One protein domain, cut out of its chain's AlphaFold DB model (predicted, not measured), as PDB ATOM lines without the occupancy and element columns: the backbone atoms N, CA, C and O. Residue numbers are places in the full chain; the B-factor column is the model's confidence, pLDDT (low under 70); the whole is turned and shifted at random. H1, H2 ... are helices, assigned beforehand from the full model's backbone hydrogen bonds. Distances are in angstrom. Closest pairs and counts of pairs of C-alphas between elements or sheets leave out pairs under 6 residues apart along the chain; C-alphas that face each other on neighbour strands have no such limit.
ATOM      1  N   PHE A 211      61.176 108.346  83.345       70.81
ATOM      2  CA  PHE A 211      60.370 107.567  82.421       70.81
ATOM      3  C   PHE A 211      60.561 107.973  80.950       70.81
ATOM      4  O   PHE A 211      60.782 107.110  80.104       70.81
ATOM      5  N   LYS A 212      60.557 109.272  80.624       79.75
ATOM      6  CA  LYS A 212      60.820 109.776  79.263       79.75
ATOM      7  C   LYS A 212      62.253 109.504  78.813       79.75
ATOM      8  O   LYS A 212      62.467 109.183  77.647       79.75
ATOM      9  N   LYS A 213      63.233 109.599  79.720       81.06
ATOM     10  CA  LYS A 213      64.632 109.255  79.410       81.06
ATOM     11  C   LYS A 213      64.779 107.764  79.096       81.06
ATOM     12  O   LYS A 213      65.451 107.408  78.132       81.06
ATOM     13  N   PHE A 214      64.104 106.906  79.859       79.38
ATOM     14  CA  PHE A 214      64.038 105.474  79.578       79.38
ATOM     15  C   PHE A 214      63.359 105.189  78.231       79.38
ATOM     16  O   PHE A 214      63.912 104.453  77.419       79.38
ATOM     17  N   GLN A 215      62.211 105.813  77.950       79.94
ATOM     18  CA  GLN A 215      61.545 105.685  76.649       79.94
ATOM     19  C   GLN A 215      62.471 106.085  75.500       79.94
ATOM     20  O   GLN A 215      62.601 105.340  74.536       79.94
ATOM     21  N   LEU A 216      63.173 107.211  75.627       86.06
ATOM     22  CA  LEU A 216      64.116 107.673  74.612       86.06
ATOM     23  C   LEU A 216      65.236 106.655  74.361       86.06
ATOM     24  O   LEU A 216      65.604 106.435  73.210       86.06
ATOM     25  N   GLN A 217      65.749 105.990  75.400       84.38
ATOM     26  CA  GLN A 217      66.740 104.924  75.234       84.38
ATOM     27  C   GLN A 217      66.186 103.704  74.493       84.38
ATOM     28  O   GLN A 217      66.882 103.146  73.644       84.38
ATOM     29  N   GLU A 218      64.958 103.280  74.796       80.56
ATOM     30  CA  GLU A 218      64.312 102.160  74.100       80.56
ATOM     31  C   GLU A 218      64.118 102.477  72.613       80.56
ATOM     32  O   GLU A 218      64.451 101.656  71.757       80.56
ATOM     33  N   GLU A 219      63.687 103.702  72.304       81.94
ATOM     34  CA  GLU A 219      63.521 104.173  70.927       81.94
ATOM     35  C   GLU A 219      64.861 104.281  70.193       81.94
ATOM     36  O   GLU A 219      64.971 103.891  69.031       81.94
ATOM     37  N   CYS A 220      65.923 104.718  70.879       86.19
ATOM     38  CA  CYS A 220      67.272 104.731  70.314       86.19
ATOM     39  C   CYS A 220      67.760 103.324  69.957       86.19
ATOM     40  O   CYS A 220      68.306 103.130  68.874       86.19
ATOM     41  N   LYS A 221      67.569 102.330  70.835       81.38
ATOM     42  CA  LYS A 221      67.961 100.937  70.557       81.38
ATOM     43  C   LYS A 221      67.167 100.354  69.393       81.38
ATOM     44  O   LYS A 221      67.741  99.676  68.543       81.38
ATOM     45  N   ALA A 222      65.864 100.623  69.344       76.31
ATOM     46  CA  ALA A 222      65.003 100.143  68.274       76.31
ATOM     47  C   ALA A 222      65.384 100.768  66.922       76.31
ATOM     48  O   ALA A 222      65.520 100.059  65.923       76.31
ATOM     49  N   LEU A 223      65.644 102.077  66.899       80.62
ATOM     50  CA  LEU A 223      66.099 102.782  65.704       80.62
ATOM     51  C   LEU A 223      67.506 102.342  65.269       80.62
ATOM     52  O   LEU A 223      67.746 102.207  64.068       80.62
ATOM     53  N   PHE A 224      68.399 102.026  66.215       82.88
ATOM     54  CA  PHE A 224      69.760 101.544  65.941       82.88
ATOM     55  C   PHE A 224      69.795 100.250  65.112       82.88
ATOM     56  O   PHE A 224      70.702 100.036  64.304       82.88
ATOM     57  N   ILE A 225      68.790  99.385  65.271       74.19
ATOM     58  CA  ILE A 225      68.672  98.151  64.481       74.19
ATOM     59  C   ILE A 225      68.468  98.475  62.996       74.19
ATOM     60  O   ILE A 225      68.988  97.761  62.139       74.19
ATOM     61  N   ARG A 226      67.769  99.575  62.689       72.38
ATOM     62  CA  ARG A 226      67.511 100.028  61.316       72.38
ATOM     63  C   ARG A 226      68.642 100.898  60.778       72.38
ATOM     64  O   ARG A 226      69.146 100.657  59.685       72.38
ATOM     65  N   THR A 227      69.073 101.883  61.558       75.06
ATOM     66  CA  THR A 227      70.005 102.934  61.126       75.06
ATOM     67  C   THR A 227      71.091 103.140  62.176       75.06
ATOM     68  O   THR A 227      70.808 103.291  63.359       75.06
ATOM     69  N   ARG A 228      72.361 103.073  61.758       76.94
ATOM     70  CA  ARG A 228      73.515 103.079  62.681       76.94
ATOM     71  C   ARG A 228      74.323 104.372  62.615       76.94
ATOM     72  O   ARG A 228      74.996 104.717  63.583       76.94
ATOM     73  N   ASN A 229      74.269 105.066  61.479       77.31
ATOM     74  CA  ASN A 229      74.968 106.319  61.224       77.31
ATOM     75  C   ASN A 229      73.924 107.395  60.954       77.31
ATOM     76  O   ASN A 229      73.444 107.537  59.833       77.31
ATOM     77  N   ASN A 230      73.565 108.102  62.016       79.88
ATOM     78  CA  ASN A 230      72.440 109.020  62.028       79.88
ATOM     79  C   ASN A 230      72.942 110.461  62.048       79.88
ATOM     80  O   ASN A 230      74.019 110.739  62.585       79.88
ATOM     81  N   THR A 231      72.169 111.364  61.448       83.56
ATOM     82  CA  THR A 231      72.484 112.792  61.445       83.56
ATOM     83  C   THR A 231      72.007 113.456  62.737       83.56
ATOM     84  O   THR A 231      71.199 112.893  63.481       83.56
ATOM     85  N   GLN A 232      72.516 114.655  63.022       83.62
ATOM     86  CA  GLN A 232      72.118 115.399  64.216       83.62
ATOM     87  C   GLN A 232      70.632 115.775  64.175       83.62
ATOM     88  O   GLN A 232      69.949 115.690  65.193       83.62
ATOM     89  N   GLU A 233      70.115 116.100  62.992       83.69
ATOM     90  CA  GLU A 233      68.706 116.425  62.775       83.69
ATOM     91  C   GLU A 233      67.811 115.248  63.167       83.69
ATOM     92  O   GLU A 233      66.782 115.441  63.811       83.69
ATOM     93  N   LEU A 234      68.229 114.013  62.863       83.06
ATOM     94  CA  LEU A 234      67.481 112.822  63.260       83.06
ATOM     95  C   LEU A 234      67.444 112.646  64.786       83.06
ATOM     96  O   LEU A 234      66.428 112.220  65.333       83.06
ATOM     97  N   TYR A 235      68.532 112.984  65.483       88.19
ATOM     98  CA  TYR A 235      68.562 112.954  66.946       88.19
ATOM     99  C   TYR A 235      67.667 114.029  67.562       88.19
ATOM    100  O   TYR A 235      66.933 113.732  68.503       88.19
ATOM    101  N   GLU A 236      67.692 115.251  67.029       87.44
ATOM    102  CA  GLU A 236      66.820 116.344  67.472       87.44
ATOM    103  C   GLU A 236      65.343 115.973  67.312       87.44
ATOM    104  O   GLU A 236      64.560 116.107  68.252       87.44
ATOM    105  N   GLU A 237      64.965 115.434  66.153       85.00
ATOM    106  CA  GLU A 237      63.598 114.989  65.887       85.00
ATOM    107  C   GLU A 237      63.171 113.849  66.817       85.00
ATOM    108  O   GLU A 237      62.080 113.893  67.390       85.00
ATOM    109  N   LEU A 238      64.041 112.859  67.045       85.50
ATOM    110  CA  LEU A 238      63.763 111.759  67.970       85.50
ATOM    111  C   LEU A 238      63.488 112.280  69.386       85.50
ATOM    112  O   LEU A 238      62.502 111.899  70.022       85.50
ATOM    113  N   VAL A 239      64.336 113.191  69.867       88.69
ATOM    114  CA  VAL A 239      64.185 113.824  71.178       88.69
ATOM    115  C   VAL A 239      62.879 114.611  71.254       88.69
ATOM    116  O   VAL A 239      62.137 114.462  72.227       88.69
ATOM    117  N   MET A 240      62.552 115.410  70.237       86.81
ATOM    118  CA  MET A 240      61.295 116.159  70.212       86.81
ATOM    119  C   MET A 240      60.079 115.243  70.302       86.81
ATOM    120  O   MET A 240      59.177 115.524  71.087       86.81
ATOM    121  N   ARG A 241      60.051 114.131  69.556       83.75
ATOM    122  CA  ARG A 241      58.891 113.222  69.535       83.75
ATOM    123  C   ARG A 241      58.706 112.472  70.837       83.75
ATOM    124  O   ARG A 241      57.585 112.352  71.327       83.75
ATOM    125  N   VAL A 242      59.798 111.949  71.386       82.12
ATOM    126  CA  VAL A 242      59.734 111.086  72.568       82.12
ATOM    127  C   VAL A 242      59.600 111.921  73.836       82.12
ATOM    128  O   VAL A 242      58.774 111.625  74.700       82.12
ATOM    129  N   CYS A 243      60.364 113.007  73.952       83.69
ATOM    130  CA  CYS A 243      60.310 113.868  75.129       83.69
ATOM    131  C   CYS A 243      59.176 114.908  75.064       83.69
ATOM    132  O   CYS A 243      58.808 115.451  76.113       83.69
ATOM    133  N   ASN A 244      58.579 115.126  73.886       85.06
ATOM    134  CA  ASN A 244      57.556 116.139  73.604       85.06
ATOM    135  C   ASN A 244      58.031 117.555  73.973       85.06
ATOM    136  O   ASN A 244      57.386 118.253  74.758       85.06
ATOM    137  N   ILE A 245      59.206 117.932  73.461       86.81
ATOM    138  CA  ILE A 245      59.846 119.237  73.684       86.81
ATOM    139  C   ILE A 245      60.093 119.954  72.349       86.81
ATOM    140  O   ILE A 245      60.153 119.312  71.307       86.81
ATOM    141  N   SER A 246      60.239 121.280  72.381       88.75
ATOM    142  CA  SER A 246      60.539 122.104  71.195       88.75
ATOM    143  C   SER A 246      62.038 122.102  70.859       88.75
ATOM    144  O   SER A 246      62.863 121.966  71.762       88.75
ATOM    145  N   LYS A 247      62.410 122.374  69.594       85.25
ATOM    146  CA  LYS A 247      63.813 122.635  69.183       85.25
ATOM    147  C   LYS A 247      64.465 123.771  69.968       85.25
ATOM    148  O   LYS A 247      65.672 123.776  70.166       85.25
ATOM    149  N   THR A 248      63.662 124.730  70.420       88.88
ATOM    150  CA  THR A 248      64.123 125.894  71.188       88.88
ATOM    151  C   THR A 248      64.255 125.617  72.688       88.88
ATOM    152  O   THR A 248      64.571 126.530  73.448       88.88
ATOM    153  N   ASP A 249      63.961 124.396  73.149       88.62
ATOM    154  CA  ASP A 249      64.093 124.019  74.557       88.62
ATOM    155  C   ASP A 249      65.575 123.961  74.956       88.62
ATOM    156  O   ASP A 249      66.398 123.346  74.279       88.62
ATOM    157  N   GLN A 250      65.915 124.567  76.093       87.81
ATOM    158  CA  GLN A 250      67.289 124.623  76.608       87.81
ATOM    159  C   GLN A 250      67.891 123.228  76.861       87.81
ATOM    160  O   GLN A 250      69.109 123.066  76.838       87.81
ATOM    161  N   ARG A 251      67.055 122.204  77.077       86.75
ATOM    162  CA  ARG A 251      67.480 120.816  77.316       86.75
ATOM    163  C   ARG A 251      67.791 120.055  76.027       86.75
ATOM    164  O   ARG A 251      68.413 118.997  76.104       86.75
ATOM    165  N   MET A 252      67.391 120.573  74.861       90.44
ATOM    166  CA  MET A 252      67.555 119.901  73.567       90.44
ATOM    167  C   MET A 252      69.015 119.512  73.318       90.44
ATOM    168  O   MET A 252      69.308 118.347  73.064       90.44
ATOM    169  N   GLY A 253      69.945 120.455  73.494       89.94
ATOM    170  CA  GLY A 253      71.371 120.199  73.272       89.94
ATOM    171  C   GLY A 253      71.938 119.096  74.174       89.94
ATOM    172  O   GLY A 253      72.702 118.250  73.709       89.94
ATOM    173  N   ALA A 254      71.527 119.051  75.445       90.88
ATOM    174  CA  ALA A 254      71.966 118.016  76.380       90.88
ATOM    175  C   ALA A 254      71.424 116.629  75.995       90.88
ATOM    176  O   ALA A 254      72.167 115.652  75.998       90.88
ATOM    177  N   LEU A 255      70.152 116.543  75.601       91.38
ATOM    178  CA  LEU A 255      69.527 115.284  75.191       91.38
ATOM    179  C   LEU A 255      70.085 114.750  73.878       91.38
ATOM    180  O   LEU A 255      70.334 113.555  73.763       91.38
ATOM    181  N   VAL A 256      70.310 115.621  72.898       92.38
ATOM    182  CA  VAL A 256      70.927 115.238  71.624       92.38
ATOM    183  C   VAL A 256      72.338 114.706  71.860       92.38
ATOM    184  O   VAL A 256      72.725 113.699  71.267       92.38
ATOM    185  N   LYS A 257      73.090 115.319  72.784       93.56
ATOM    186  CA  LYS A 257      74.409 114.827  73.198       93.56
ATOM    187  C   LYS A 257      74.325 113.457  73.881       93.56
ATOM    188  O   LYS A 257      75.124 112.581  73.552       93.56
ATOM    189  N   ASP A 258      73.353 113.251  74.773       92.44
ATOM    190  CA  ASP A 258      73.088 111.949  75.404       92.44
ATOM    191  C   ASP A 258      72.776 110.876  74.346       92.44
ATOM    192  O   ASP A 258      73.400 109.812  74.338       92.44
ATOM    193  N   VAL A 259      71.874 111.172  73.402       91.94
ATOM    194  CA  VAL A 259      71.503 110.273  72.298       91.94
ATOM    195  C   VAL A 259      72.718 109.934  71.438       91.94
ATOM    196  O   VAL A 259      72.996 108.756  71.209       91.94
ATOM    197  N   ALA A 260      73.492 110.931  71.009       90.81
ATOM    198  CA  ALA A 260      74.710 110.706  70.235       90.81
ATOM    199  C   ALA A 260      75.717 109.821  70.996       90.81
ATOM    200  O   ALA A 260      76.317 108.910  70.416       90.81
ATOM    201  N   GLY A 261      75.862 110.032  72.309       92.81
ATOM    202  CA  GLY A 261      76.683 109.195  73.186       92.81
ATOM    203  C   GLY A 261      76.203 107.742  73.250       92.81
ATOM    204  O   GLY A 261      77.013 106.809  73.176       92.81
ATOM    205  N   TRP A 262      74.890 107.517  73.314       92.06
ATOM    206  CA  TRP A 262      74.316 106.171  73.273       92.06
ATOM    207  C   TRP A 262      74.573 105.483  71.934       92.06
ATOM    208  O   TRP A 262      75.024 104.339  71.930       92.06
ATOM    209  N   TYR A 263      74.400 106.179  70.809       90.06
ATOM    210  CA  TYR A 263      74.711 105.635  69.483       90.06
ATOM    211  C   TYR A 263      76.193 105.288  69.319       90.06
ATOM    212  O   TYR A 263      76.520 104.240  68.761       90.06
ATOM    213  N   ASN A 264      77.105 106.107  69.849       90.19
ATOM    214  CA  ASN A 264      78.532 105.774  69.893       90.19
ATOM    215  C   ASN A 264      78.784 104.489  70.685       90.19
ATOM    216  O   ASN A 264      79.488 103.597  70.212       90.19
ATOM    217  N   THR A 265      78.147 104.362  71.849       90.56
ATOM    218  CA  THR A 265      78.237 103.157  72.681       90.56
ATOM    219  C   THR A 265      77.693 101.933  71.947       90.56
ATOM    220  O   THR A 265      78.287 100.857  72.010       90.56
ATOM    221  N   TYR A 266      76.576 102.075  71.231       87.56
ATOM    222  CA  TYR A 266      75.973 100.977  70.484       87.56
ATOM    223  C   TYR A 266      76.857 100.536  69.319       87.56
ATOM    224  O   TYR A 266      77.120  99.342  69.185       87.56
ATOM    225  N   ARG A 267      77.397 101.485  68.544       87.44
ATOM    226  CA  ARG A 267      78.363 101.207  67.471       87.44
ATOM    227  C   ARG A 267      79.611 100.510  67.996       87.44
ATOM    228  O   ARG A 267      80.034  99.520  67.407       87.44
ATOM    229  N   TYR A 268      80.161 100.983  69.113       88.00
ATOM    230  CA  TYR A 268      81.327 100.367  69.739       88.00
ATOM    231  C   TYR A 268      81.044  98.924  70.173       88.00
ATOM    232  O   TYR A 268      81.777  98.015  69.793       88.00
ATOM    233  N   LYS A 269      79.949  98.689  70.910       85.62
ATOM    234  CA  LYS A 269      79.569  97.339  71.364       85.62
ATOM    235  C   LYS A 269      79.322  96.387  70.198       85.62
ATOM    236  O   LYS A 269      79.763  95.242  70.255       85.62
ATOM    237  N   LEU A 270      78.662  96.868  69.145       83.56
ATOM    238  CA  LEU A 270      78.458  96.100  67.925       83.56
ATOM    239  C   LEU A 270      79.801  95.746  67.281       83.56
ATOM    240  O   LEU A 270      80.043  94.579  67.002       83.56
ATOM    241  N   HIS A 271      80.687  96.726  67.097       82.44
ATOM    242  CA  HIS A 271      81.995  96.519  66.480       82.44
ATOM    243  C   HIS A 271      82.850  95.511  67.254       82.44
ATOM    244  O   HIS A 271      83.341  94.553  66.662       82.44
ATOM    245  N   VAL A 272      82.966  95.669  68.576       83.06
ATOM    246  CA  VAL A 272      83.688  94.717  69.435       83.06
ATOM    247  C   VAL A 272      83.086  93.317  69.325       83.06
ATOM    248  O   VAL A 272      83.825  92.341  69.224       83.06
ATOM    249  N   GLY A 273      81.754  93.212  69.298       81.69
ATOM    250  CA  GLY A 273      81.065  91.939  69.108       81.69
ATOM    251  C   GLY A 273      81.385  91.284  67.760       81.69
ATOM    252  O   GLY A 273      81.713  90.102  67.741       81.69
ATOM    253  N   VAL A 274      81.361  92.047  66.657       79.38
ATOM    254  CA  VAL A 274      81.739  91.557  65.314       79.38
ATOM    255  C   VAL A 274      83.189  91.085  65.297       79.38
ATOM    256  O   VAL A 274      83.465  89.990  64.821       79.38
ATOM    257  N   VAL A 275      84.119  91.894  65.812       78.56
ATOM    258  CA  VAL A 275      85.555  91.579  65.792       78.56
ATOM    259  C   VAL A 275      85.848  90.333  66.616       78.56
ATOM    260  O   VAL A 275      86.564  89.452  66.152       78.56
ATOM    261  N   LYS A 276      85.268  90.226  67.816       84.50
ATOM    262  CA  LYS A 276      85.420  89.036  68.654       84.50
ATOM    263  C   LYS A 276      84.927  87.792  67.923       84.50
ATOM    264  O   LYS A 276      85.649  86.811  67.832       84.50
ATOM    265  N   LEU A 277      83.726  87.867  67.365       80.88
ATOM    266  CA  LEU A 277      83.100  86.772  66.644       80.88
ATOM    267  C   LEU A 277      83.944  86.344  65.425       80.88
ATOM    268  O   LEU A 277      84.198  85.158  65.237       80.88
ATOM    269  N   ALA A 278      84.460  87.303  64.653       78.75
ATOM    270  CA  ALA A 278      85.364  87.035  63.536       78.75
ATOM    271  C   ALA A 278      86.684  86.383  63.985       78.75
ATOM    272  O   ALA A 278      87.154  85.444  63.345       78.75
ATOM    273  N   ASN A 279      87.264  86.841  65.096       81.38
ATOM    274  CA  ASN A 279      88.480  86.253  65.657       81.38
ATOM    275  C   ASN A 279      88.239  84.832  66.174       81.38
ATOM    276  O   ASN A 279      89.064  83.953  65.925       81.38
ATOM    277  N   ASP A 280      87.113  84.590  66.845       83.12
ATOM    278  CA  ASP A 280      86.727  83.269  67.345       83.12
ATOM    279  C   ASP A 280      86.563  82.284  66.172       83.12
ATOM    280  O   ASP A 280      87.125  81.187  66.202       83.12
ATOM    281  N   PHE A 281      85.889  82.703  65.092       81.88
ATOM    282  CA  PHE A 281      85.761  81.910  63.863       81.88
ATOM    283  C   PHE A 281      87.115  81.628  63.215       81.88
ATOM    284  O   PHE A 281      87.435  80.481  62.903       81.88
ATOM    285  N   ASN A 282      87.941  82.664  63.056       81.31
ATOM    286  CA  ASN A 282      89.253  82.521  62.442       81.31
ATOM    287  C   ASN A 282      90.170  81.606  63.265       81.31
ATOM    288  O   ASN A 282      90.945  80.853  62.697       81.31
ATOM    289  N   THR A 283      90.061  81.622  64.594       84.19
ATOM    290  CA  THR A 283      90.842  80.741  65.476       84.19
ATOM    291  C   THR A 283      90.394  79.284  65.362       84.19
ATOM    292  O   THR A 283      91.226  78.384  65.409       84.19
ATOM    293  N   LEU A 284      89.090  79.042  65.200       81.25
ATOM    294  CA  LEU A 284      88.525  77.694  65.161       81.25
ATOM    295  C   LEU A 284      88.663  77.017  63.787       81.25
ATOM    296  O   LEU A 284      88.726  75.790  63.723       81.25
ATOM    297  N   HIS A 285      88.722  77.798  62.704       78.44
ATOM    298  CA  HIS A 285      88.632  77.279  61.333       78.44
ATOM    299  C   HIS A 285      89.829  77.610  60.431       78.44
ATOM    300  O   HIS A 285      89.796  77.253  59.258       78.44
ATOM    301  N   LYS A 286      90.890  78.241  60.954       72.56
ATOM    302  CA  LYS A 286      92.033  78.771  60.182       72.56
ATOM    303  C   LYS A 286      92.629  77.825  59.130       72.56
ATOM    304  O   LYS A 286      93.048  78.291  58.078       72.56
ATOM    305  N   ASP A 287      92.663  76.529  59.432       76.31
ATOM    306  CA  ASP A 287      93.366  75.509  58.645       76.31
ATOM    307  C   ASP A 287      92.412  74.454  58.042       76.31
ATOM    308  O   ASP A 287      92.823  73.334  57.739       76.31
ATOM    309  N   VAL A 288      91.118  74.771  57.906       80.06
ATOM    310  CA  VAL A 288      90.099  73.845  57.379       80.06
ATOM    311  C   VAL A 288      89.920  74.043  55.869       80.06
ATOM    312  O   VAL A 288      89.730  75.168  55.416       80.06
ATOM    313  N   GLU A 289      89.939  72.954  55.089       73.19
ATOM    314  CA  GLU A 289      89.831  72.985  53.613       73.19
ATOM    315  C   GLU A 289      88.500  73.582  53.101       73.19
ATOM    316  O   GLU A 289      88.480  74.181  52.029       73.19
ATOM    317  N   ASP A 290      87.429  73.530  53.903       79.38
ATOM    318  CA  ASP A 290      86.088  74.049  53.571       79.38
ATOM    319  C   ASP A 290      85.781  75.424  54.212       79.38
ATOM    320  O   ASP A 290      84.625  75.764  54.489       79.38
ATOM    321  N   TYR A 291      86.814  76.233  54.480       74.00
ATOM    322  CA  TYR A 291      86.705  77.537  55.158       74.00
ATOM    323  C   TYR A 291      85.627  78.454  54.563       74.00
ATOM    324  O   TYR A 291      84.859  79.068  55.301       74.00
ATOM    325  N   ASP A 292      85.537  78.524  53.235       73.62
ATOM    326  CA  ASP A 292      84.595  79.404  52.536       73.62
ATOM    327  C   ASP A 292      83.131  78.961  52.687       73.62
ATOM    328  O   ASP A 292      82.219  79.796  52.684       73.62
ATOM    329  N   GLU A 293      82.879  77.657  52.825       78.62
ATOM    330  CA  GLU A 293      81.535  77.111  53.039       78.62
ATOM    331  C   GLU A 293      81.093  77.330  54.493       78.62
ATOM    332  O   GLU A 293      79.988  77.825  54.741       78.62
ATOM    333  N   LEU A 294      82.011  77.115  55.440       75.12
ATOM    334  CA  LEU A 294      81.830  77.442  56.856       75.12
ATOM    335  C   LEU A 294      81.645  78.944  57.082       75.12
ATOM    336  O   LEU A 294      80.832  79.345  57.911       75.12
ATOM    337  N   LEU A 295      82.351  79.792  56.331       74.12
ATOM    338  CA  LEU A 295      82.210  81.244  56.413       74.12
ATOM    339  C   LEU A 295      80.821  81.688  55.939       74.12
ATOM    340  O   LEU A 295      80.218  82.570  56.547       74.12
ATOM    341  N   LYS A 296      80.272  81.066  54.889       73.94
ATOM    342  CA  LYS A 296      78.896  81.339  54.438       73.94
ATOM    343  C   LYS A 296      77.853  80.915  55.469       73.94
ATOM    344  O   LYS A 296      76.894  81.652  55.680       73.94
ATOM    345  N   GLU A 297      78.041  79.770  56.122       74.94
ATOM    346  CA  GLU A 297      77.174  79.324  57.221       74.94
ATOM    347  C   GLU A 297      77.327  80.214  58.466       74.94
ATOM    348  O   GLU A 297      76.362  80.487  59.181       74.94
ATOM    349  N   PHE A 298      78.525  80.736  58.706       69.19
ATOM    350  CA  PHE A 298      78.821  81.626  59.820       69.19
ATOM    351  C   PHE A 298      78.252  83.037  59.640       69.19
ATOM    352  O   PHE A 298      77.741  83.625  60.589       69.19
ATOM    353  N   ILE A 299      78.251  83.569  58.416       69.25
ATOM    354  CA  ILE A 299      77.542  84.809  58.056       69.25
ATOM    355  C   ILE A 299      76.045  84.495  57.827       69.25
ATOM    356  O   ILE A 299      75.372  85.102  56.996       69.25
ATOM    357  N   SER A 300      75.489  83.529  58.561       72.56
ATOM    358  CA  SER A 300      74.055  83.262  58.545       72.56
ATOM    359  C   SER A 300      73.285  84.301  59.353       72.56
ATOM    360  O   SER A 300      73.799  84.988  60.242       72.56
ATOM    361  N   GLU A 301      71.998  84.396  59.040       60.50
ATOM    362  CA  GLU A 301      71.048  85.286  59.697       60.50
ATOM    363  C   GLU A 301      71.014  85.088  61.221       60.50
ATOM    364  O   GLU A 301      70.876  86.056  61.965       60.50
ATOM    365  N   GLU A 302      71.219  83.860  61.700       67.25
ATOM    366  CA  GLU A 302      71.151  83.512  63.120       67.25
ATOM    367  C   GLU A 302      72.278  84.162  63.940       67.25
ATOM    368  O   GLU A 302      72.058  84.652  65.050       67.25
ATOM    369  N   VAL A 303      73.480  84.241  63.368       65.50
ATOM    370  CA  VAL A 303      74.652  84.857  64.001       65.50
ATOM    371  C   VAL A 303      74.479  86.376  64.092       65.50
ATOM    372  O   VAL A 303      74.721  86.982  65.140       65.50
ATOM    373  N   TRP A 304      73.953  86.997  63.034       66.50
ATOM    374  CA  TRP A 304      73.588  88.415  63.046       66.50
ATOM    375  C   TRP A 304      72.439  88.713  64.007       66.50
ATOM    376  O   TRP A 304      72.502  89.704  64.741       66.50
ATOM    377  N   LYS A 305      71.423  87.843  64.059       66.62
ATOM    378  CA  LYS A 305      70.328  87.920  65.031       66.62
ATOM    379  C   LYS A 305      70.882  87.892  66.447       66.62
ATOM    380  O   LYS A 305      70.512  88.767  67.219       66.62
ATOM    381  N   GLN A 306      71.801  86.985  66.784       67.88
ATOM    382  CA  GLN A 306      72.435  86.912  68.110       67.88
ATOM    383  C   GLN A 306      73.282  88.143  68.447       67.88
ATOM    384  O   GLN A 306      73.230  88.646  69.572       67.88
ATOM    385  N   LEU A 307      74.030  88.668  67.481       67.25
ATOM    386  CA  LEU A 307      74.853  89.855  67.683       67.25
ATOM    387  C   LEU A 307      73.991  91.104  67.931       67.25
ATOM    388  O   LEU A 307      74.220  91.865  68.872       67.25
ATOM    389  N   LEU A 308      72.941  91.280  67.128       67.25
ATOM    390  CA  LEU A 308      71.956  92.350  67.296       67.25
ATOM    391  C   LEU A 308      71.028  92.093  68.493       67.25
ATOM    392  O   LEU A 308      70.457  93.038  69.045       67.25
ATOM    393  N   HIS A 309      70.936  90.844  68.962       66.12
ATOM    394  CA  HIS A 309      70.144  90.455  70.124       66.12
ATOM    395  C   HIS A 309      70.571  91.193  71.391       66.12
ATOM    396  O   HIS A 309      69.743  91.445  72.258       66.12
ATOM    397  N   MET A 310      71.836  91.603  71.499       62.22
ATOM    398  CA  MET A 310      72.316  92.462  72.588       62.22
ATOM    399  C   MET A 310      71.554  93.794  72.664       62.22
ATOM    400  O   MET A 310      71.204  94.250  73.753       62.22
ATOM    401  N   HIS A 311      71.247  94.397  71.515       61.72
ATOM    402  CA  HIS A 311      70.462  95.629  71.435       61.72
ATOM    403  C   HIS A 311      68.956  95.359  71.574       61.72
ATOM    404  O   HIS A 311      68.239  96.213  72.089       61.72
ATOM    405  N   LEU A 312      68.496  94.153  71.214       57.41
ATOM    406  CA  LEU A 312      67.111  93.693  71.387       57.41
ATOM    407  C   LEU A 312      66.764  93.249  72.821       57.41
ATOM    408  O   LEU A 312      65.621  93.410  73.219       57.41
ATOM    409  N   LYS A 313      67.706  92.690  73.598       52.12
ATOM    410  CA  LYS A 313      67.525  92.287  75.012       52.12
ATOM    411  C   LYS A 313      67.452  93.479  75.947       52.12
ATOM    412  O   LYS A 313      66.775  93.428  76.967       52.12
ATOM    413  N   ALA A 314      68.205  94.525  75.617       48.06
ATOM    414  CA  ALA A 314      68.187  95.759  76.377       48.06
ATOM    415  C   ALA A 314      66.868  96.514  76.185       48.06
ATOM    416  O   ALA A 314      66.572  97.359  77.023       48.06
ATOM    417  N   VAL A 315      66.116  96.208  75.121       51.84
ATOM    418  CA  VAL A 315      64.718  96.599  74.977       51.84
ATOM    419  C   VAL A 315      63.875  95.545  75.683       51.84
ATOM    420  O   VAL A 315      63.824  94.397  75.242       51.84
ATOM    421  N   ASP A 316      63.233  95.881  76.801       54.97
ATOM    422  CA  ASP A 316      62.355  94.919  77.479       54.97
ATOM    423  C   ASP A 316      61.164  94.655  76.554       54.97
ATOM    424  O   ASP A 316      60.205  95.423  76.526       54.97
ATOM    425  N   GLN A 317      61.227  93.576  75.766       50.06
ATOM    426  CA  GLN A 317      60.213  93.269  74.761       50.06
ATOM    427  C   GLN A 317      58.808  93.208  75.357       50.06
ATOM    428  O   GLN A 317      57.851  93.534  74.658       50.06
ATOM    429  N   GLN A 318      58.648  92.805  76.623       54.31
ATOM    430  CA  GLN A 318      57.333  92.794  77.250       54.31
ATOM    431  C   GLN A 318      56.860  94.208  77.573       54.31
ATOM    432  O   GLN A 318      55.695  94.511  77.323       54.31
ATOM    433  N   LYS A 319      57.722  95.088  78.091       57.03
ATOM    434  CA  LYS A 319      57.367  96.501  78.328       57.03
ATOM    435  C   LYS A 319      57.192  97.284  77.028       57.03
ATOM    436  O   LYS A 319      56.243  98.058  76.923       57.03
ATOM    437  N   PHE A 320      58.032  97.031  76.030       50.19
ATOM    438  CA  PHE A 320      57.960  97.632  74.701       50.19
ATOM    439  C   PHE A 320      56.681  97.207  73.968       50.19
ATOM    440  O   PHE A 320      55.915  98.060  73.534       50.19
ATOM    441  N   LYS A 321      56.352  95.902  73.938       55.34
ATOM    442  CA  LYS A 321      55.088  95.401  73.354       55.34
ATOM    443  C   LYS A 321      53.842  95.850  74.121       55.34
ATOM    444  O   LYS A 321      52.789  96.020  73.509       55.34
ATOM    445  N   LYS A 322      53.933  96.047  75.444       57.78
ATOM    446  CA  LYS A 322      52.833  96.599  76.259       57.78
ATOM    447  C   LYS A 322      52.586  98.079  75.956       57.78
ATOM    448  O   LYS A 322      51.433  98.504  75.946       57.78
ATOM    449  N   ASN A 323      53.630  98.844  75.649       62.62
ATOM    450  CA  ASN A 323      53.516 100.241  75.241       62.62
ATOM    451  C   ASN A 323      53.244 100.363  73.734       62.62
ATOM    452  O   ASN A 323      54.094 100.784  72.950       62.62
ATOM    453  N   ARG A 324      52.006 100.044  73.330       63.25
ATOM    454  CA  ARG A 324      51.531 100.252  71.945       63.25
ATOM    455  C   ARG A 324      51.763 101.676  71.443       63.25
ATOM    456  O   ARG A 324      51.967 101.871  70.253       63.25
ATOM    457  N   GLU A 325      51.738 102.653  72.341       68.31
ATOM    458  CA  GLU A 325      51.967 104.053  72.007       68.31
ATOM    459  C   GLU A 325      53.414 104.326  71.576       68.31
ATOM    460  O   GLU A 325      53.620 105.041  70.604       68.31
ATOM    461  N   ILE A 326      54.400 103.703  72.234       64.62
ATOM    462  CA  ILE A 326      55.823 103.784  71.863       64.62
ATOM    463  C   ILE A 326      56.016 103.140  70.488       64.62
ATOM    464  O   ILE A 326      56.506 103.778  69.569       64.62
ATOM    465  N   ILE A 327      55.497 101.925  70.286       63.53
ATOM    466  CA  ILE A 327      55.569 101.242  68.982       63.53
ATOM    467  C   ILE A 327      54.914 102.070  67.872       63.53
ATOM    468  O   ILE A 327      55.445 102.150  66.768       63.53
ATOM    469  N   SER A 328      53.772 102.697  68.155       69.00
ATOM    470  CA  SER A 328      53.088 103.563  67.197       69.00
ATOM    471  C   SER A 328      53.887 104.832  66.900       69.00
ATOM    472  O   SER A 328      53.967 105.228  65.742       69.00
ATOM    473  N   LYS A 329      54.466 105.478  67.918       67.00
ATOM    474  CA  LYS A 329      55.277 106.691  67.765       67.00
ATOM    475  C   LYS A 329      56.573 106.404  67.019       67.00
ATOM    476  O   LYS A 329      56.908 107.162  66.116       67.00
ATOM    477  N   LEU A 330      57.236 105.290  67.319       66.69
ATOM    478  CA  LEU A 330      58.394 104.815  66.574       66.69
ATOM    479  C   LEU A 330      58.036 104.431  65.147       66.69
ATOM    480  O   LEU A 330      58.799 104.727  64.241       66.69
ATOM    481  N   GLY A 331      56.900 103.761  64.944       65.25
ATOM    482  CA  GLY A 331      56.397 103.421  63.616       65.25
ATOM    483  C   GLY A 331      56.233 104.677  62.770       65.25
ATOM    484  O   GLY A 331      56.882 104.795  61.745       65.25
ATOM    485  N   LEU A 332      55.485 105.663  63.274       69.44
ATOM    486  CA  LEU A 332      55.289 106.953  62.605       69.44
ATOM    487  C   LEU A 332      56.599 107.727  62.405       69.44
ATOM    488  O   LEU A 332      56.804 108.336  61.364       69.44
ATOM    489  N   PHE A 333      57.493 107.713  63.396       64.38
ATOM    490  CA  PHE A 333      58.809 108.337  63.293       64.38
ATOM    491  C   PHE A 333      59.665 107.675  62.219       64.38
ATOM    492  O   PHE A 333      60.227 108.352  61.368       64.38
ATOM    493  N   CYS A 334      59.751 106.350  62.222       62.81
ATOM    494  CA  CYS A 334      60.465 105.633  61.187       62.81
ATOM    495  C   CYS A 334      59.804 105.847  59.831       62.81
ATOM    496  O   CYS A 334      60.523 106.133  58.897       62.81
ATOM    497  N   ASP A 335      58.487 105.815  59.691       63.44
ATOM    498  CA  ASP A 335      57.846 106.049  58.391       63.44
ATOM    499  C   ASP A 335      58.146 107.457  57.831       63.44
ATOM    500  O   ASP A 335      58.204 107.640  56.620       63.44
ATOM    501  N   GLU A 336      58.401 108.442  58.696       63.09
ATOM    502  CA  GLU A 336      58.719 109.819  58.300       63.09
ATOM    503  C   GLU A 336      60.221 110.090  58.092       63.09
ATOM    504  O   GLU A 336      60.585 110.914  57.256       63.09
ATOM    505  N   TYR A 337      61.099 109.387  58.820       53.09
ATOM    506  CA  TYR A 337      62.563 109.534  58.740       53.09
ATOM    507  C   TYR A 337      63.292 108.338  58.139       53.09
ATOM    508  O   TYR A 337      64.526 108.340  58.074       53.09
ATOM    509  N   THR A 338      62.573 107.321  57.669       45.19
ATOM    510  CA  THR A 338      63.118 106.381  56.695       45.19
ATOM    511  C   THR A 338      63.263 107.196  55.425       45.19
ATOM    512  O   THR A 338      62.410 107.219  54.548       45.19
TER     513      THR A 338
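This is residues 211 to 338 of the 361 residues of an uncharacterized protein of Rhizophagus sp. MUCL 43196 (UniProt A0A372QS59). One very long helix, H3, forms a spine that makes most of the length of a rod, and the other six helices gather along one side of it. H1 and H2 pack on the part of H3 near its beginning, with H7 on H1 and H2 away from H3, while H4 and H5 fold back from the far end of H3 and H6 leads round to H7. The printed part has 128 residues with seven named helices, H1 to H7 in order, and no named strand; the class is all helix. It is loose, with a radius of gyration of the C-alphas of 18.0 A, and spans 61 by 29 by 24 A.

H1, residues 211 to 226, is the hub and touches four helices. With residues 212 to 216 alone it touches H2, residues 232 to 243, in a helical hairpin at a steep tilt of 43 degrees; the closest C-alphas, Lys 212 and Cys 243, are 5.8 A apart. H3, residues 252 to 285, touches H1 at a steep tilt of 45 degrees, the same way, closest at the C-alphas of Cys 220 and Val 259, 7.2 A. H3 also touches H2, closest at the C-alphas of Tyr 235 and Val 256, 5.7 A. H4, residues 291 to 298, is close to H3 but not clearly touching, with the C-alphas of His 285 and Tyr 291 closest at 6.5 A. H5, residues 301 to 313, touches H1 at a shallow tilt of 12 degrees, opposite ways, closest at the C-alphas of Lys 221 and His 311, 5.9 A. H5 also touches H3, closest at the C-alphas of Gly 273 and Leu 307, 6.7 A; H1, H3 and H5 form a bundle, a group of three helices that touch one another. H6, residues 317 to 322, and H7, residues 324 to 337, touch only at the corner, and only just, with 3 pairs of C-alphas within 8 A. H7 touches H1, closest at the C-alphas of Glu 219 and Leu 330, 6.8 A, and H2, closest at those of Leu 234 and Tyr 337, 7.4 A. H3 and H7 are apart. Every O i to N i+4 pair is within hydrogen-bond range in H2, H3, H4, H6 and H7, against 11 of 12 in H1 and 7 of 9 in H5.

H1 begins at C-alpha 211 (60.370, 107.567, 82.421) and is 23.5 A long. H2 is 16.2 A, and H3 runs 49.1 A to C-alpha 285 (88.632, 77.279, 61.333). H4 is short; H5 is 17.2 A, and H6 is short. H7 is 19.6 A and ends at C-alpha 337 (62.563, 109.534, 58.740).

The C-alphas farthest apart, Thr 248 and Glu 289, are 61.4 A apart. The printed part has no cut and no long link. The mean pLDDT of the printed part is 76.2, and residues 298 to 299 and 301 to 338 are under 70.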